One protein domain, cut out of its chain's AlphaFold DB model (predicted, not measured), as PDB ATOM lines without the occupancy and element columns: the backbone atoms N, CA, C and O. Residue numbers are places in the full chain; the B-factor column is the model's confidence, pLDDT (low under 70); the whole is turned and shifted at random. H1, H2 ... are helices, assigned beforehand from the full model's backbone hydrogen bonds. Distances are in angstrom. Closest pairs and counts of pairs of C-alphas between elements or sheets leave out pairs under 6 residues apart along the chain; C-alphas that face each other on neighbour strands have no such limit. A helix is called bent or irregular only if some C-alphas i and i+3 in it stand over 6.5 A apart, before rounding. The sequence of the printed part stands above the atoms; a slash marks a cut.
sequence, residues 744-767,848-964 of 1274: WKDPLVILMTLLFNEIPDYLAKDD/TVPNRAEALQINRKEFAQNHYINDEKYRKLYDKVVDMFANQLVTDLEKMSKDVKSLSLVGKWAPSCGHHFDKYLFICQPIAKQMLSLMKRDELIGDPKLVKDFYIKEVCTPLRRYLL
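What this domain is: This is residues 744 to 767 and 848 to 964 of the 1274 residues of the protein "Hypothetical protein" of Medioppia subpectinata (UniProt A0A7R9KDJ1). One long helix, H4, is the spine: H7 packs across it, H8 crosses H7 and meets H4 near the last residues of both, H1 runs alongside the first half of H4 in the opposite direction, and H3 makes a corner with its beginning. Small H6 packs on both H1 and H3, H5 packs on H4 and H8, and residues 848 to 856 stick out. Printed are 141 residues with eight named helices, H1 to H8 in chain order, and no named strand: all helix, compact, radius of gyration of the C-alphas 16.1 A, spans 51 by 42 by 31 A.

How they stand to each other: The hub is H4, residues 872 to 894. Its residues 882 to 890 alone touch H7, residues 924 to 934, at a steep tilt of 61 degrees; the closest C-alphas, Ala 886 and Met 931, are 5.0 A apart. H8, residues 944 to 962, touches H7 with residues 944 to 951 alone, about perpendicular at 85 degrees, closest C-alphas Ala 928 and Tyr 951, 5.6 A. H8 is only just irregular: C-alphas 954 and 957 are 6.6 A apart. H1, residues 746 to 756, touches H4 residues 874 to 881 alone at a shallow tilt of 27 degrees, opposite ways, closest C-alphas Pro 747 and Val 881, 6.4 A. H3, residues 852 to 870, and H4 touch only at the corner, closest C-alphas Tyr 868 and Arg 875, 5.0 A. H6, residues 916 to 921, touches H3, closest C-alphas Arg 860 and Tyr 920, 6.0 A. H5, residues 906 to 909, touches H8, closest C-alphas Gly 907 and Leu 959, 5.6 A. H2, residues 761 to 764, touches no helix. Every O i to N i+4 pair is within hydrogen-bond range in H1, H3, H4 and H7, against 1 of 2 in H6 and 11 of 15 in H8; H2 and H5 are too short for one.

Where its parts are: H4 is 33.0 A long, from C-alpha 872 at (150.996, 124.849, 91.840); H3 27.3 A; H8 25.9 A, ending at C-alpha 962 at (144.004, 111.583, 126.175).

The domain as a whole: Residues 768 to 847 are not printed, and C-alphas 767 and 848 are 41.8 A apart across this cut. H4 to H5 is a long link. Thirteen residues have pLDDT under 70: 761 to 767, 848 to 852 and 898.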
ATOM      1  N   TRP A 744     151.739 109.495 110.441       91.69
ATOM      2  CA  TRP A 744     151.137 110.807 110.162       91.69
ATOM      3  C   TRP A 744     152.147 111.938 109.916       91.69
ATOM      4  O   TRP A 744     151.815 112.920 109.273       91.69
ATOM      5  N   LYS A 745     153.402 111.807 110.364       90.19
ATOM      6  CA  LYS A 745     154.452 112.784 110.036       90.19
ATOM      7  C   LYS A 745     155.015 112.665 108.615       90.19
ATOM      8  O   LYS A 745     155.713 113.577 108.191       90.19
ATOM      9  N   ASP A 746     154.792 111.561 107.902       91.69
ATOM     10  CA  ASP A 746     155.413 111.346 106.589       91.69
ATOM     11  C   ASP A 746     154.960 112.373 105.539       91.69
ATOM     12  O   ASP A 746     155.836 112.889 104.852       91.69
ATOM     13  N   PRO A 747     153.675 112.776 105.452       93.75
ATOM     14  CA  PRO A 747     153.265 113.890 104.594       93.75
ATOM     15  C   PRO A 747     154.001 115.205 104.895       93.75
ATOM     16  O   PRO A 747     154.424 115.902 103.977       93.75
ATOM     17  N   LEU A 748     154.252 115.514 106.175       93.62
ATOM     18  CA  LEU A 748     155.033 116.698 106.570       93.62
ATOM     19  C   LEU A 748     156.499 116.586 106.129       93.62
ATOM     20  O   LEU A 748     157.120 117.575 105.744       93.62
ATOM     21  N   VAL A 749     157.064 115.378 106.188       92.50
ATOM     22  CA  VAL A 749     158.415 115.090 105.693       92.50
ATOM     23  C   VAL A 749     158.482 115.223 104.172       92.50
ATOM     24  O   VAL A 749     159.460 115.781 103.679       92.50
ATOM     25  N   ILE A 750     157.461 114.768 103.441       93.12
ATOM     26  CA  ILE A 750     157.372 114.931 101.984       93.12
ATOM     27  C   ILE A 750     157.355 116.426 101.642       93.12
ATOM     28  O   ILE A 750     158.192 116.876 100.866       93.12
ATOM     29  N   LEU A 751     156.501 117.224 102.298       94.25
ATOM     30  CA  LEU A 751     156.462 118.679 102.099       94.25
ATOM     31  C   LEU A 751     157.801 119.358 102.404       94.25
ATOM     32  O   LEU A 751     158.230 120.225 101.650       94.25
ATOM     33  N   MET A 752     158.479 118.964 103.485       92.00
ATOM     34  CA  MET A 752     159.823 119.463 103.800       92.00
ATOM     35  C   MET A 752     160.843 119.069 102.727       92.00
ATOM     36  O   MET A 752     161.661 119.892 102.327       92.00
ATOM     37  N   THR A 753     160.797 117.821 102.259       91.06
ATOM     38  CA  THR A 753     161.724 117.299 101.245       91.06
ATOM     39  C   THR A 753     161.558 118.052  99.931       91.06
ATOM     40  O   THR A 753     162.554 118.463  99.345       91.06
ATOM     41  N   LEU A 754     160.316 118.309  99.516       92.50
ATOM     42  CA  LEU A 754     159.997 119.069  98.307       92.50
ATOM     43  C   LEU A 754     160.349 120.556  98.447       92.50
ATOM     44  O   LEU A 754     160.975 121.109  97.550       92.50
ATOM     45  N   LEU A 755     160.050 121.182  99.595       90.75
ATOM     46  CA  LEU A 755     160.357 122.598  99.859       90.75
ATOM     47  C   LEU A 755     161.859 122.909  99.762       90.75
ATOM     48  O   LEU A 755     162.255 123.997  99.348       90.75
ATOM     49  N   PHE A 756     162.706 121.967 100.178       88.19
ATOM     50  CA  PHE A 756     164.160 122.138 100.166       88.19
ATOM     51  C   PHE A 756     164.860 121.396  99.023       88.19
ATOM     52  O   PHE A 756     166.068 121.568  98.857       88.19
ATOM     53  N   ASN A 757     164.127 120.585  98.254       86.38
ATOM     54  CA  ASN A 757     164.656 119.599  97.309       86.38
ATOM     55  C   ASN A 757     165.794 118.743  97.912       86.38
ATOM     56  O   ASN A 757     166.797 118.435  97.269       86.38
ATOM     57  N   GLU A 758     165.656 118.397  99.193       82.31
ATOM     58  CA  GLU A 758     166.650 117.644  99.954       82.31
ATOM     59  C   GLU A 758     165.989 116.737 100.987       82.31
ATOM     60  O   GLU A 758     165.129 117.162 101.762       82.31
ATOM     61  N   ILE A 759     166.470 115.495 101.067       78.12
ATOM     62  CA  ILE A 759     166.044 114.547 102.096       78.12
ATOM     63  C   ILE A 759     166.591 115.012 103.456       78.12
ATOM     64  O   ILE A 759     167.784 115.312 103.567       78.12
ATOM     65  N   PRO A 760     165.757 115.063 104.509       72.44
ATOM     66  CA  PRO A 760     166.202 115.493 105.823       72.44
ATOM     67  C   PRO A 760     167.382 114.723 106.413       72.44
ATOM     68  O   PRO A 760     167.375 113.495 106.462       72.44
ATOM     69  N   ASP A 761     168.342 115.452 106.993       65.44
ATOM     70  CA  ASP A 761     169.541 114.862 107.610       65.44
ATOM     71  C   ASP A 761     169.210 113.833 108.690       65.44
ATOM     72  O   ASP A 761     169.933 112.868 108.866       65.44
ATOM     73  N   TYR A 762     168.135 114.029 109.455       65.69
ATOM     74  CA  TYR A 762     167.739 113.076 110.498       65.69
ATOM     75  C   TYR A 762     167.107 111.796 109.935       65.69
ATOM     76  O   TYR A 762     166.891 110.856 110.690       65.69
ATOM     77  N   LEU A 763     166.787 111.767 108.639       58.78
ATOM     78  CA  LEU A 763     166.442 110.551 107.903       58.78
ATOM     79  C   LEU A 763     167.676 109.940 107.237       58.78
ATOM     80  O   LEU A 763     167.729 108.726 107.136       58.78
ATOM     81  N   ALA A 764     168.667 110.760 106.864       49.88
ATOM     82  CA  ALA A 764     169.979 110.319 106.374       49.88
ATOM     83  C   ALA A 764     170.942 109.864 107.497       49.88
ATOM     84  O   ALA A 764     172.000 109.315 107.234       49.88
ATOM     85  N   LYS A 765     170.613 110.127 108.769       43.81
ATOM     86  CA  LYS A 765     171.407 109.743 109.957       43.81
ATOM     87  C   LYS A 765     170.964 108.428 110.605       43.81
ATOM     88  O   LYS A 765     171.612 108.005 111.556       43.81
ATOM     89  N   ASP A 766     169.885 107.811 110.115       40.19
ATOM     90  CA  ASP A 766     169.610 106.387 110.374       40.19
ATOM     91  C   ASP A 766     170.571 105.489 109.548       40.19
ATOM     92  O   ASP A 766     170.614 104.282 109.768       40.19
ATOM     93  N   ASP A 767     171.389 106.078 108.661       32.19
ATOM     94  CA  ASP A 767     172.425 105.402 107.877       32.19
ATOM     95  C   ASP A 767     173.748 105.383 108.674       32.19
ATOM     96  O   ASP A 767     174.572 106.288 108.550       32.19
ATOM     97  N   THR A 848     171.503 145.777 111.954       40.50
ATOM     98  CA  THR A 848     170.567 146.911 112.119       40.50
ATOM     99  C   THR A 848     169.146 146.506 112.525       40.50
ATOM    100  O   THR A 848     168.378 147.354 112.969       40.50
ATOM    101  N   VAL A 849     168.788 145.218 112.443       39.69
ATOM    102  CA  VAL A 849     167.559 144.690 113.062       39.69
ATOM    103  C   VAL A 849     167.886 144.321 114.515       39.69
ATOM    104  O   VAL A 849     168.775 143.488 114.711       39.69
ATOM    105  N   PRO A 850     167.180 144.860 115.532       45.53
ATOM    106  CA  PRO A 850     167.499 144.644 116.951       45.53
ATOM    107  C   PRO A 850     167.538 143.166 117.373       45.53
ATOM    108  O   PRO A 850     168.079 142.830 118.424       45.53
ATOM    109  N   ASN A 851     166.980 142.261 116.556       63.91
ATOM    110  CA  ASN A 851     166.873 140.846 116.863       63.91
ATOM    111  C   ASN A 851     167.130 139.941 115.638       63.91
ATOM    112  O   ASN A 851     166.279 139.748 114.767       63.91
ATOM    113  N   ARG A 852     168.305 139.295 115.597       66.69
ATOM    114  CA  ARG A 852     168.705 138.307 114.567       66.69
ATOM    115  C   ARG A 852     167.687 137.168 114.380       66.69
ATOM    116  O   ARG A 852     167.615 136.580 113.299       66.69
ATOM    117  N   ALA A 853     166.923 136.832 115.421       70.06
ATOM    118  CA  ALA A 853     165.908 135.781 115.374       70.06
ATOM    119  C   ALA A 853     164.669 136.182 114.555       70.06
ATOM    120  O   ALA A 853     164.140 135.352 113.811       70.06
ATOM    121  N   GLU A 854     164.242 137.443 114.640       74.19
ATOM    122  CA  GLU A 854     163.078 137.969 113.915       74.19
ATOM    123  C   GLU A 854     163.343 138.037 112.413       74.19
ATOM    124  O   GLU A 854     162.560 137.509 111.622       74.19
ATOM    125  N   ALA A 855     164.505 138.565 112.016       70.81
ATOM    126  CA  ALA A 855     164.924 138.601 110.614       70.81
ATOM    127  C   ALA A 855     164.950 137.196 109.982       70.81
ATOM    128  O   ALA A 855     164.521 136.989 108.845       70.81
ATOM    129  N   LEU A 856     165.417 136.193 110.731       80.69
ATOM    130  CA  LEU A 856     165.442 134.811 110.261       80.69
ATOM    131  C   LEU A 856     164.031 134.220 110.119       80.69
ATOM    132  O   LEU A 856     163.783 133.459 109.185       80.69
ATOM    133  N   GLN A 857     163.103 134.575 111.008       82.75
ATOM    134  CA  GLN A 857     161.712 134.135 110.926       82.75
ATOM    135  C   GLN A 857     160.989 134.734 109.710       82.75
ATOM    136  O   GLN A 857     160.263 134.009 109.027       82.75
ATOM    137  N   ILE A 858     161.240 136.010 109.395       81.81
ATOM    138  CA  ILE A 858     160.726 136.672 108.184       81.81
ATOM    139  C   ILE A 858     161.226 135.948 106.930       81.81
ATOM    140  O   ILE A 858     160.420 135.564 106.085       81.81
ATOM    141  N   ASN A 859     162.530 135.664 106.849       82.44
ATOM    142  CA  ASN A 859     163.114 134.954 105.707       82.44
ATOM    143  C   ASN A 859     162.513 133.548 105.517       82.44
ATOM    144  O   ASN A 859     162.255 133.131 104.391       82.44
ATOM    145  N   ARG A 860     162.255 132.803 106.600       87.00
ATOM    146  CA  ARG A 860     161.575 131.496 106.497       87.00
ATOM    147  C   ARG A 860     160.177 131.639 105.910       87.00
ATOM    148  O   ARG A 860     159.812 130.857 105.036       87.00
ATOM    149  N   LYS A 861     159.419 132.631 106.387       87.88
ATOM    150  CA  LYS A 861     158.055 132.900 105.926       87.88
ATOM    151  C   LYS A 861     158.038 133.259 104.445       87.88
ATOM    152  O   LYS A 861     157.299 132.635 103.695       87.88
ATOM    153  N   GLU A 862     158.899 134.185 104.025       85.62
ATOM    154  CA  GLU A 862     159.054 134.582 102.620       85.62
ATOM    155  C   GLU A 862     159.398 133.371 101.738       85.62
ATOM    156  O   GLU A 862     158.761 133.136 100.716       85.62
ATOM    157  N   PHE A 863     160.353 132.537 102.162       86.31
ATOM    158  CA  PHE A 863     160.771 131.358 101.402       86.31
ATOM    159  C   PHE A 863     159.653 130.316 101.222       86.31
ATOM    160  O   PHE A 863     159.488 129.778 100.124       86.31
ATOM    161  N   ALA A 864     158.885 130.044 102.281       88.94
ATOM    162  CA  ALA A 864     157.760 129.110 102.247       88.94
ATOM    163  C   ALA A 864     156.584 129.653 101.421       88.94
ATOM    164  O   ALA A 864     156.042 128.940 100.578       88.94
ATOM    165  N   GLN A 865     156.232 130.931 101.608       89.69
ATOM    166  CA  GLN A 865     155.177 131.596 100.838       89.69
ATOM    167  C   GLN A 865     155.516 131.642  99.348       89.69
ATOM    168  O   GLN A 865     154.657 131.351  98.522       89.69
ATOM    169  N   ASN A 866     156.773 131.925  98.997       86.38
ATOM    170  CA  ASN A 866     157.205 131.918  97.603       86.38
ATOM    171  C   ASN A 866     157.040 130.537  96.954       86.38
ATOM    172  O   ASN A 866     156.637 130.479  95.797       86.38
ATOM    173  N   HIS A 867     157.318 129.434  97.661       88.38
ATOM    174  CA  HIS A 867     157.056 128.090  97.123       88.38
ATOM    175  C   HIS A 867     155.559 127.817  96.975       88.38
ATOM    176  O   HIS A 867     155.130 127.373  95.919       88.38
ATOM    177  N   TYR A 868     154.760 128.141  97.992       93.06
ATOM    178  CA  TYR A 868     153.309 127.949  97.952       93.06
ATOM    179  C   TYR A 868     152.626 128.748  96.826       93.06
ATOM    180  O   TYR A 868     151.697 128.264  96.189       93.06
ATOM    181  N   ILE A 869     153.076 129.977  96.562       91.50
ATOM    182  CA  ILE A 869     152.479 130.841  95.534       91.50
ATOM    183  C   ILE A 869     152.913 130.416  94.127       91.50
ATOM    184  O   ILE A 869     152.080 130.394  93.221       91.50
ATOM    185  N   ASN A 870     154.196 130.092  93.939       89.62
ATOM    186  CA  ASN A 870     154.775 129.911  92.605       89.62
ATOM    187  C   ASN A 870     154.795 128.453  92.108       89.62
ATOM    188  O   ASN A 870     154.983 128.244  90.913       89.62
ATOM    189  N   ASP A 871     154.623 127.453  92.980       92.50
ATOM    190  CA  ASP A 871     154.562 126.035  92.602       92.50
ATOM    191  C   ASP A 871     153.155 125.472  92.858       92.50
ATOM    192  O   ASP A 871     152.764 125.164  93.986       92.50
ATOM    193  N   GLU A 872     152.377 125.334  91.780       94.69
ATOM    194  CA  GLU A 872     150.996 124.849  91.840       94.69
ATOM    195  C   GLU A 872     150.891 123.408  92.366       94.69
ATOM    196  O   GLU A 872     149.987 123.108  93.153       94.69
ATOM    197  N   LYS A 873     151.808 122.514  91.963       95.38
ATOM    198  CA  LYS A 873     151.811 121.119  92.431       95.38
ATOM    199  C   LYS A 873     152.095 121.070  93.926       95.38
ATOM    200  O   LYS A 873     151.412 120.356  94.664       95.38
ATOM    201  N   TYR A 874     153.076 121.850  94.384       95.75
ATOM    202  CA  TYR A 874     153.400 121.955  95.802       95.75
ATOM    203  C   TYR A 874     152.220 122.504  96.605       95.75
ATOM    204  O   TYR A 874     151.882 121.932  97.637       95.75
ATOM    205  N   ARG A 875     151.553 123.560  96.112       97.00
ATOM    206  CA  ARG A 875     150.351 124.133  96.735       97.00
ATOM    207  C   ARG A 875     149.243 123.099  96.912       97.00
ATOM    208  O   ARG A 875     148.779 122.897  98.026       97.00
ATOM    209  N   LYS A 876     148.881 122.385  95.841       97.00
ATOM    210  CA  LYS A 876     147.852 121.330  95.877       97.00
ATOM    211  C   LYS A 876     148.185 120.234  96.892       97.00
ATOM    212  O   LYS A 876     147.319 119.816  97.658       97.00
ATOM    213  N   LEU A 877     149.441 119.784  96.925       96.56
ATOM    214  CA  LEU A 877     149.886 118.798  97.908       96.56
ATOM    215  C   LEU A 877     149.840 119.363  99.335       96.56
ATOM    216  O   LEU A 877     149.403 118.667 100.248       96.56
ATOM    217  N   TYR A 878     150.272 120.609  99.535       97.62
ATOM    218  CA  TYR A 878     150.223 121.295 100.826       97.62
ATOM    219  C   TYR A 878     148.791 121.367 101.361       97.62
ATOM    220  O   TYR A 878     148.548 120.948 102.493       97.62
ATOM    221  N   ASP A 879     147.848 121.822 100.535       97.50
ATOM    222  CA  ASP A 879     146.436 121.948 100.898       97.50
ATOM    223  C   ASP A 879     145.828 120.573 101.220       97.50
ATOM    224  O   ASP A 879     145.200 120.402 102.264       97.50
ATOM    225  N   LYS A 880     146.136 119.536 100.425       96.75
ATOM    226  CA  LYS A 880     145.722 118.154 100.726       96.75
ATOM    227  C   LYS A 880     146.262 117.667 102.072       96.75
ATOM    228  O   LYS A 880     145.534 117.015 102.814       96.75
ATOM    229  N   VAL A 881     147.515 117.970 102.422       96.69
ATOM    230  CA  VAL A 881     148.072 117.607 103.738       96.69
ATOM    231  C   VAL A 881     147.370 118.367 104.864       96.69
ATOM    232  O   VAL A 881     147.083 117.765 105.902       96.69
ATOM    233  N   VAL A 882     147.060 119.651 104.670       97.81
ATOM    234  CA  VAL A 882     146.264 120.446 105.617       97.81
ATOM    235  C   VAL A 882     144.899 119.796 105.847       97.81
ATOM    236  O   VAL A 882     144.541 119.547 107.000       97.81
ATOM    237  N   ASP A 883     144.197 119.427 104.775       97.25
ATOM    238  CA  ASP A 883     142.898 118.756 104.838       97.25
ATOM    239  C   ASP A 883     142.972 117.404 105.548       97.25
ATOM    240  O   ASP A 883     142.135 117.102 106.397       97.25
ATOM    241  N   MET A 884     143.979 116.583 105.241       96.50
ATOM    242  CA  MET A 884     144.164 115.276 105.880       96.50
ATOM    243  C   MET A 884     144.317 115.402 107.399       96.50
ATOM    244  O   MET A 884     143.678 114.667 108.154       96.50
ATOM    245  N   PHE A 885     145.158 116.336 107.856       97.12
ATOM    246  CA  PHE A 885     145.345 116.581 109.285       97.12
ATOM    247  C   PHE A 885     144.086 117.159 109.928       97.12
ATOM    248  O   PHE A 885     143.694 116.681 110.990       97.12
ATOM    249  N   ALA A 886     143.459 118.158 109.302       97.44
ATOM    250  CA  ALA A 886     142.269 118.803 109.839       97.44
ATOM    251  C   ALA A 886     141.121 117.798 110.005       97.44
ATOM    252  O   ALA A 886     140.638 117.615 111.121       97.44
ATOM    253  N   ASN A 887     140.760 117.070 108.943       96.25
ATOM    254  CA  ASN A 887     139.676 116.085 108.970       96.25
ATOM    255  C   ASN A 887     139.897 115.004 110.040       96.25
ATOM    256  O   ASN A 887     138.988 114.698 110.816       96.25
ATOM    257  N   GLN A 888     141.112 114.445 110.128       95.75
ATOM    258  CA  GLN A 888     141.392 113.410 111.123       95.75
ATOM    259  C   GLN A 888     141.428 113.969 112.553       95.75
ATOM    260  O   GLN A 888     140.969 113.289 113.468       95.75
ATOM    261  N   LEU A 889     141.946 115.184 112.775       96.19
ATOM    262  CA  LEU A 889     141.952 115.814 114.101       96.19
ATOM    263  C   LEU A 889     140.532 116.130 114.588       96.19
ATOM    264  O   LEU A 889     140.244 115.881 115.756       96.19
ATOM    265  N   VAL A 890     139.645 116.624 113.711       95.62
ATOM    266  CA  VAL A 890     138.218 116.813 114.035       95.62
ATOM    267  C   VAL A 890     137.582 115.469 114.398       95.62
ATOM    268  O   VAL A 890     137.011 115.334 115.477       95.62
ATOM    269  N   THR A 891     137.787 114.444 113.564       94.19
ATOM    270  CA  THR A 891     137.272 113.086 113.813       94.19
ATOM    271  C   THR A 891     137.752 112.517 115.154       94.19
ATOM    272  O   THR A 891     136.991 111.877 115.881       94.19
ATOM    273  N   ASP A 892     139.027 112.710 115.495       94.56
ATOM    274  CA  ASP A 892     139.597 112.212 116.747       94.56
ATOM    275  C   ASP A 892     139.072 112.983 117.969       94.56
ATOM    276  O   ASP A 892     138.881 112.373 119.020       94.56
ATOM    277  N   LEU A 893     138.786 114.286 117.838       92.69
ATOM    278  CA  LEU A 893     138.136 115.084 118.886       92.69
ATOM    279  C   LEU A 893     136.687 114.653 119.123       92.69
ATOM    280  O   LEU A 893     136.276 114.522 120.270       92.69
ATOM    281  N   GLU A 894     135.925 114.349 118.075       89.75
ATOM    282  CA  GLU A 894     134.557 113.828 118.216       89.75
ATOM    283  C   GLU A 894     134.526 112.454 118.904       89.75
ATOM    284  O   GLU A 894     133.602 112.122 119.649       89.75
ATOM    285  N   LYS A 895     135.564 111.638 118.687       89.62
ATOM    286  CA  LYS A 895     135.740 110.338 119.354       89.62
ATOM    287  C   LYS A 895     136.302 110.456 120.773       89.62
ATOM    288  O   LYS A 895     136.286 109.461 121.508       89.62
ATOM    289  N   MET A 896     136.779 111.639 121.170       83.56
ATOM    290  CA  MET A 896     137.399 111.923 122.466       83.56
ATOM    291  C   MET A 896     136.343 111.964 123.583       83.56
ATOM    292  O   MET A 896     135.939 113.010 124.072       83.56
ATOM    293  N   SER A 897     135.853 110.784 123.946       70.44
ATOM    294  CA  SER A 897     134.918 110.505 125.053       70.44
ATOM    295  C   SER A 897     134.591 109.008 125.159       70.44
ATOM    296  O   SER A 897     134.055 108.578 126.174       70.44
ATOM    297  N   LYS A 898     134.926 108.212 124.126       67.56
ATOM    298  CA  LYS A 898     134.619 106.776 124.032       67.56
ATOM    299  C   LYS A 898     135.733 105.893 124.615       67.56
ATOM    300  O   LYS A 898     135.738 105.592 125.801       67.56
ATOM    301  N   ASP A 899     136.675 105.473 123.772       74.88
ATOM    302  CA  ASP A 899     137.814 104.611 124.112       74.88
ATOM    303  C   ASP A 899     139.069 105.158 123.424       74.88
ATOM    304  O   ASP A 899     139.051 105.465 122.230       74.88
ATOM    305  N   VAL A 900     140.185 105.233 124.151       74.94
ATOM    306  CA  VAL A 900     141.476 105.688 123.624       74.94
ATOM    307  C   VAL A 900     141.959 104.829 122.449       74.94
ATOM    308  O   VAL A 900     142.630 105.346 121.557       74.94
ATOM    309  N   LYS A 901     141.591 103.540 122.391       76.69
ATOM    310  CA  LYS A 901     141.928 102.654 121.259       76.69
ATOM    311  C   LYS A 901     141.209 103.022 119.956       76.69
ATOM    312  O   LYS A 901     141.631 102.573 118.894       76.69
ATOM    313  N   SER A 902     140.138 103.815 120.029       80.38
ATOM    314  CA  SER A 902     139.358 104.243 118.861       80.38
ATOM    315  C   SER A 902     139.917 105.490 118.162       80.38
ATOM    316  O   SER A 902     139.486 105.805 117.047       80.38
ATOM    317  N   LEU A 903     140.872 106.189 118.792       87.88
ATOM    318  CA  LEU A 903     141.540 107.355 118.217       87.88
ATOM    319  C   LEU A 903     142.687 106.946 117.293       87.88
ATOM    320  O   LEU A 903     143.385 105.952 117.512       87.88
ATOM    321  N   SER A 904     142.931 107.773 116.279       90.31
ATOM    322  CA  SER A 904     144.147 107.672 115.485       90.31
ATOM    323  C   SER A 904     145.361 108.222 116.256       90.31
ATOM    324  O   SER A 904     145.265 108.805 117.336       90.31
ATOM    325  N   LEU A 905     146.558 108.070 115.680       88.81
ATOM    326  CA  LEU A 905     147.773 108.703 116.207       88.81
ATOM    327  C   LEU A 905     148.018 110.108 115.629       88.81
ATOM    328  O   LEU A 905     149.125 110.630 115.796       88.81
ATOM    329  N   VAL A 906     147.046 110.734 114.951       93.38
ATOM    330  CA  VAL A 906     147.246 112.063 114.345       93.38
ATOM    331  C   VAL A 906     147.592 113.108 115.405       93.38
ATOM    332  O   VAL A 906     148.549 113.849 115.214       93.38
ATOM    333  N   GLY A 907     146.945 113.100 116.578       92.38
ATOM    334  CA  GLY A 907     147.225 114.061 117.655       92.38
ATOM    335  C   GLY A 907     148.670 114.004 118.176       92.38
ATOM    336  O   GLY A 907     149.251 115.025 118.557       92.38
ATOM    337  N   LYS A 908     149.301 112.820 118.124       89.25
ATOM    338  CA  LYS A 908     150.725 112.642 118.455       89.25
ATOM    339  C   LYS A 908     151.641 113.323 117.440       89.25
ATOM    340  O   LYS A 908     152.659 113.894 117.823       89.25
ATOM    341  N   TRP A 909     151.319 113.200 116.157       91.81
ATOM    342  CA  TRP A 909     152.176 113.652 115.060       91.81
ATOM    343  C   TRP A 909     151.793 115.022 114.501       91.81
ATOM    344  O   TRP A 909     152.563 115.571 113.715       91.81
ATOM    345  N   ALA A 910     150.655 115.577 114.927       94.06
ATOM    346  CA  ALA A 910     150.227 116.931 114.620       94.06
ATOM    347  C   ALA A 910     151.374 117.908 114.922       94.06
ATOM    348  O   ALA A 910     151.986 117.816 115.998       94.06
ATOM    349  N   PRO A 911     151.724 118.805 113.987       94.44
ATOM    350  CA  PRO A 911     152.852 119.706 114.162       94.44
ATOM    351  C   PRO A 911     152.609 120.619 115.368       94.44
ATOM    352  O   PRO A 911     151.501 121.095 115.588       94.44
ATOM    353  N   SER A 912     153.646 120.848 116.175       91.19
ATOM    354  CA  SER A 912     153.591 121.815 117.279       91.19
ATOM    355  C   SER A 912     153.969 123.207 116.770       91.19
ATOM    356  O   SER A 912     154.961 123.342 116.049       91.19
ATOM    357  N   CYS A 913     153.223 124.239 117.177       90.56
ATOM    358  CA  CYS A 913     153.472 125.621 116.759       90.56
ATOM    359  C   CYS A 913     154.912 126.066 117.062       90.56
ATOM    360  O   CYS A 913     155.403 125.871 118.172       90.56
ATOM    361  N   GLY A 914     155.589 126.663 116.079       83.88
ATOM    362  CA  GLY A 914     156.967 127.158 116.199       83.88
ATOM    363  C   GLY A 914     158.067 126.085 116.266       83.88
ATOM    364  O   GLY A 914     159.251 126.427 116.276       83.88
ATOM    365  N   HIS A 915     157.719 124.794 116.280       87.88
ATOM    366  CA  HIS A 915     158.687 123.689 116.242       87.88
ATOM    367  C   HIS A 915     159.046 123.284 114.806       87.88
ATOM    368  O   HIS A 915     158.570 123.873 113.850       87.88
ATOM    369  N   HIS A 916     159.900 122.266 114.645       87.44
ATOM    370  CA  HIS A 916     160.569 121.912 113.388       87.44
ATOM    371  C   HIS A 916     159.719 122.019 112.107       87.44
ATOM    372  O   HIS A 916     160.153 122.701 111.188       87.44
ATOM    373  N   PHE A 917     158.545 121.380 112.036       91.25
ATOM    374  CA  PHE A 917     157.702 121.425 110.834       91.25
ATOM    375  C   PHE A 917     157.042 122.795 110.639       91.25
ATOM    376  O   PHE A 917     157.198 123.399 109.585       91.25
ATOM    377  N   ASP A 918     156.370 123.325 111.660       94.00
ATOM    378  CA  ASP A 918     155.673 124.617 111.582       94.00
ATOM    379  C   ASP A 918     156.629 125.801 111.369       94.00
ATOM    380  O   ASP A 918     156.313 126.761 110.680       94.00
ATOM    381  N   LYS A 919     157.855 125.689 111.885       90.06
ATOM    382  CA  LYS A 919     158.938 126.664 111.725       90.06
ATOM    383  C   LYS A 919     159.276 126.950 110.258       90.06
ATOM    384  O   LYS A 919     159.711 128.062 109.965       90.06
ATOM    385  N   TYR A 920     159.140 125.961 109.372       91.44
ATOM    386  CA  TYR A 920     159.461 126.103 107.947       91.44
ATOM    387  C   TYR A 920     158.227 126.006 107.044       91.44
ATOM    388  O   TYR A 920     158.182 126.701 106.040       91.44
ATOM    389  N   LEU A 921     157.232 125.184 107.391       93.19
ATOM    390  CA  LEU A 921     156.017 124.987 106.591       93.19
ATOM    391  C   LEU A 921     154.883 125.960 106.948       93.19
ATOM    392  O   LEU A 921     153.947 126.092 106.165       93.19
ATOM    393  N   PHE A 922     154.925 126.596 108.128       94.25
ATOM    394  CA  PHE A 922     153.858 127.468 108.647       94.25
ATOM    395  C   PHE A 922     152.463 126.815 108.614       94.25
ATOM    396  O   PHE A 922     151.465 127.464 108.317       94.25
ATOM    397  N   ILE A 923     152.411 125.510 108.887       95.38
ATOM    398  CA  ILE A 923     151.264 124.643 108.594       95.38
ATOM    399  C   ILE A 923     150.246 124.539 109.738       95.38
ATOM    400  O   ILE A 923     149.092 124.195 109.494       95.38
ATOM    401  N   CYS A 924     150.612 124.874 110.982       96.50
ATOM    402  CA  CYS A 924     149.683 124.770 112.112       96.50
ATOM    403  C   CYS A 924     148.475 125.703 111.959       96.50
ATOM    404  O   CYS A 924     147.354 125.308 112.261       96.50
ATOM    405  N   GLN A 925     148.694 126.938 111.494       94.50
ATOM    406  CA  GLN A 925     147.611 127.908 111.330       94.50
ATOM    407  C   GLN A 925     146.633 127.506 110.205       94.50
ATOM    408  O   GLN A 925     145.431 127.544 110.466       94.50
ATOM    409  N   PRO A 926     147.078 127.079 109.005       96.38
ATOM    410  CA  PRO A 926     146.200 126.485 107.993       96.38
ATOM    411  C   PRO A 926     145.388 125.285 108.494       96.38
ATOM    412  O   PRO A 926     144.174 125.280 108.317       96.38
ATOM    413  N   ILE A 927     146.017 124.325 109.190       97.81
ATOM    414  CA  ILE A 927     145.305 123.178 109.788       97.81
ATOM    415  C   ILE A 927     144.216 123.666 110.744       97.81
ATOM    416  O   ILE A 927     143.069 123.241 110.647       97.81
ATOM    417  N   ALA A 928     144.554 124.591 111.642       96.88
ATOM    418  CA  ALA A 928     143.617 125.128 112.620       96.88
ATOM    419  C   ALA A 928     142.430 125.858 111.973       96.88
ATOM    420  O   ALA A 928     141.295 125.654 112.391       96.88
ATOM    421  N   LYS A 929     142.673 126.670 110.935       96.44
ATOM    422  CA  LYS A 929     141.605 127.352 110.186       96.44
ATOM    423  C   LYS A 929     140.673 126.360 109.498       96.44
ATOM    424  O   LYS A 929     139.461 126.516 109.591       96.44
ATOM    425  N   GLN A 930     141.232 125.324 108.874       97.19
ATOM    426  CA  GLN A 930     140.436 124.291 108.218       97.19
ATOM    427  C   GLN A 930     139.600 123.494 109.227       97.19
ATOM    428  O   GLN A 930     138.426 123.235 108.989       97.19
ATOM    429  N   MET A 931     140.157 123.178 110.400       96.94
ATOM    430  CA  MET A 931     139.398 122.559 111.492       96.94
ATOM    431  C   MET A 931     138.246 123.441 111.983       96.94
ATOM    432  O   MET A 931     137.148 122.934 112.175       96.94
ATOM    433  N   LEU A 932     138.483 124.743 112.183       96.12
ATOM    434  CA  LEU A 932     137.443 125.687 112.607       96.12
ATOM    435  C   LEU A 932     136.310 125.758 111.585       96.12
ATOM    436  O   LEU A 932     135.148 125.711 111.977       96.12
ATOM    437  N   SER A 933     136.648 125.774 110.294       94.38
ATOM    438  CA  SER A 933     135.653 125.738 109.221       94.38
ATOM    439  C   SER A 933     134.830 124.442 109.232       94.38
ATOM    440  O   SER A 933     133.601 124.491 109.218       94.38
ATOM    441  N   LEU A 934     135.480 123.278 109.365       94.62
ATOM    442  CA  LEU A 934     134.799 121.979 109.493       94.62
ATOM    443  C   LEU A 934     133.893 121.908 110.735       94.62
ATOM    444  O   LEU A 934     132.823 121.305 110.693       94.62
ATOM    445  N   MET A 935     134.306 122.550 111.831       94.31
ATOM    446  CA  MET A 935     133.554 122.644 113.087       94.31
ATOM    447  C   MET A 935     132.511 123.768 113.102       94.31
ATOM    448  O   MET A 935     131.811 123.913 114.104       94.31
ATOM    449  N   LYS A 936     132.394 124.557 112.023       93.19
ATOM    450  CA  LYS A 936     131.502 125.724 111.916       93.19
ATOM    451  C   LYS A 936     131.745 126.785 113.003       93.19
ATOM    452  O   LYS A 936     130.793 127.330 113.554       93.19
ATOM    453  N   ARG A 937     133.017 127.057 113.316       91.69
ATOM    454  CA  ARG A 937     133.486 128.075 114.281       91.69
ATOM    455  C   ARG A 937     134.260 129.199 113.586       91.69
ATOM    456  O   ARG A 937     135.399 129.522 113.944       91.69
ATOM    457  N   ASP A 938     133.666 129.750 112.531       88.75
ATOM    458  CA  ASP A 938     134.307 130.751 111.673       88.75
ATOM    459  C   ASP A 938     134.607 132.067 112.415       88.75
ATOM    460  O   ASP A 938     135.530 132.794 112.039       88.75
ATOM    461  N   GLU A 939     133.910 132.340 113.526       89.62
ATOM    462  CA  GLU A 939     134.114 133.513 114.382       89.62
ATOM    463  C   GLU A 939     135.545 133.630 114.932       89.62
ATOM    464  O   GLU A 939     136.015 134.730 115.224       89.62
ATOM    465  N   LEU A 940     136.273 132.513 115.035       86.69
ATOM    466  CA  LEU A 940     137.647 132.486 115.540       86.69
ATOM    467  C   LEU A 940     138.709 132.698 114.452       86.69
ATOM    468  O   LEU A 940     139.864 132.970 114.780       86.69
ATOM    469  N   ILE A 941     138.358 132.583 113.166       88.25
ATOM    470  CA  ILE A 941     139.324 132.573 112.049       88.25
ATOM    471  C   ILE A 941     139.997 133.943 111.847       88.25
ATOM    472  O   ILE A 941     141.141 134.006 111.373       88.25
ATOM    473  N   GLY A 942     139.305 135.027 112.218       83.94
ATOM    474  CA  GLY A 942     139.750 136.411 112.030       83.94
ATOM    475  C   GLY A 942     140.940 136.834 112.899       83.94
ATOM    476  O   GLY A 942     141.709 137.699 112.480       83.94
ATOM    477  N   ASP A 943     141.149 136.204 114.062       89.44
ATOM    478  CA  ASP A 943     142.255 136.525 114.975       89.44
ATOM    479  C   ASP A 943     143.302 135.388 115.004       89.44
ATOM    480  O   ASP A 943     143.053 134.314 115.565       89.44
ATOM    481  N   PRO A 944     144.521 135.604 114.466       88.06
ATOM    482  CA  PRO A 944     145.600 134.617 114.502       88.06
ATOM    483  C   PRO A 944     145.945 134.095 115.905       88.06
ATOM    484  O   PRO A 944     146.394 132.951 116.031       88.06
ATOM    485  N   LYS A 945     145.761 134.908 116.953       90.81
ATOM    486  CA  LYS A 945     145.993 134.506 118.343       90.81
ATOM    487  C   LYS A 945     144.931 133.510 118.801       90.81
ATOM    488  O   LYS A 945     145.304 132.493 119.382       90.81
ATOM    489  N   LEU A 946     143.656 133.753 118.485       91.62
ATOM    490  CA  LEU A 946     142.558 132.834 118.806       91.62
ATOM    491  C   LEU A 946     142.691 131.509 118.050       91.62
ATOM    492  O   LEU A 946     142.594 130.451 118.666       91.62
ATOM    493  N   VAL A 947     143.027 131.542 116.754       93.12
ATOM    494  CA  VAL A 947     143.280 130.326 115.954       93.12
ATOM    495  C   VAL A 947     144.408 129.480 116.555       93.12
ATOM    496  O   VAL A 947     144.310 128.254 116.652       93.12
ATOM    497  N   LYS A 948     145.500 130.131 116.972       92.88
ATOM    498  CA  LYS A 948     146.634 129.457 117.609       92.88
ATOM    499  C   LYS A 948     146.251 128.876 118.972       92.88
ATOM    500  O   LYS A 948     146.631 127.744 119.272       92.88
ATOM    501  N   ASP A 949     145.525 129.638 119.785       93.50
ATOM    502  CA  ASP A 949     145.070 129.198 121.102       93.50
ATOM    503  C   ASP A 949     144.118 128.005 120.991       93.50
ATOM    504  O   ASP A 949     144.328 127.026 121.704       93.50
ATOM    505  N   PHE A 950     143.180 128.017 120.042       95.50
ATOM    506  CA  PHE A 950     142.325 126.874 119.714       95.50
ATOM    507  C   PHE A 950     143.163 125.623 119.399       95.50
ATOM    508  O   PHE A 950     143.060 124.595 120.070       95.50
ATOM    509  N   TYR A 951     144.085 125.719 118.438       96.19
ATOM    510  CA  TYR A 951     144.889 124.570 118.012       96.19
ATOM    511  C   TYR A 951     145.768 123.989 119.131       96.19
ATOM    512  O   TYR A 951     145.951 122.774 119.235       96.19
ATOM    513  N   ILE A 952     146.323 124.838 119.999       93.62
ATOM    514  CA  ILE A 952     147.180 124.385 121.099       93.62
ATOM    515  C   ILE A 952     146.343 123.879 122.279       93.62
ATOM    516  O   ILE A 952     146.586 122.768 122.762       93.62
ATOM    517  N   LYS A 953     145.410 124.698 122.775       93.56
ATOM    518  CA  LYS A 953     144.719 124.501 124.057       93.56
ATOM    519  C   LYS A 953     143.496 123.599 123.930       93.56
ATOM    520  O   LYS A 953     143.256 122.823 124.849       93.56
ATOM    521  N   GLU A 954     142.775 123.657 122.812       93.69
ATOM    522  CA  GLU A 954     141.543 122.881 122.597       93.69
ATOM    523  C   GLU A 954     141.775 121.605 121.772       93.69
ATOM    524  O   GLU A 954     141.065 120.623 121.960       93.69
ATOM    525  N   VAL A 955     142.800 121.569 120.912       94.50
ATOM    526  CA  VAL A 955     143.066 120.412 120.034       94.50
ATOM    527  C   VAL A 955     144.265 119.587 120.507       94.50
ATOM    528  O   VAL A 955     144.119 118.467 121.000       94.50
ATOM    529  N   CYS A 956     145.483 120.121 120.365       92.44
ATOM    530  CA  CYS A 956     146.705 119.343 120.569       92.44
ATOM    531  C   CYS A 956     146.877 118.899 122.024       92.44
ATOM    532  O   CYS A 956     147.237 117.751 122.279       92.44
ATOM    533  N   THR A 957     146.659 119.798 122.985       90.44
ATOM    534  CA  THR A 957     146.877 119.492 124.407       90.44
ATOM    535  C   THR A 957     145.895 118.440 124.933       90.44
ATOM    536  O   THR A 957     146.367 117.460 125.519       90.44
ATOM    537  N   PRO A 958     144.573 118.553 124.692       91.00
ATOM    538  CA  PRO A 958     143.616 117.540 125.121       91.00
ATOM    539  C   PRO A 958     143.860 116.186 124.449       91.00
ATOM    540  O   PRO A 958     143.994 115.189 125.157       91.00
ATOM    541  N   LEU A 959     144.040 116.142 123.121       92.38
ATOM    542  CA  LEU A 959     144.282 114.883 122.403       92.38
ATOM    543  C   LEU A 959     145.560 114.180 122.868       92.38
ATOM    544  O   LEU A 959     145.558 112.974 123.110       92.38
ATOM    545  N   ARG A 960     146.671 114.912 123.023       90.81
ATOM    546  CA  ARG A 960     147.948 114.319 123.454       90.81
ATOM    547  C   ARG A 960     147.898 113.815 124.897       90.81
ATOM    548  O   ARG A 960     148.522 112.795 125.189       90.81
ATOM    549  N   ARG A 961     147.142 114.487 125.778       87.25
ATOM    550  CA  ARG A 961     146.853 113.992 127.134       87.25
ATOM    551  C   ARG A 961     145.981 112.742 127.087       87.25
ATOM    552  O   ARG A 961     146.328 111.767 127.734       87.25
ATOM    553  N   TYR A 962     144.915 112.728 126.288       88.50
ATOM    554  CA  TYR A 962     144.004 111.583 126.175       88.50
ATOM    555  C   TYR A 962     144.685 110.339 125.578       88.50
ATOM    556  O   TYR A 962     144.468 109.218 126.031       88.50
ATOM    557  N   LEU A 963     145.599 110.531 124.619       88.62
ATOM    558  CA  LEU A 963     146.440 109.469 124.054       88.62
ATOM    559  C   LEU A 963     147.479 108.905 125.045       88.62
ATOM    560  O   LEU A 963     148.139 107.917 124.715       88.62
ATOM    561  N   LEU A 964     147.609 109.497 126.240       86.75
ATOM    562  CA  LEU A 964     148.594 109.165 127.273       86.75
ATOM    563  C   LEU A 964     150.038 109.164 126.742       86.75
ATOM    564  O   LEU A 964     150.802 108.223 126.951       86.75
TER     565      LEU A 964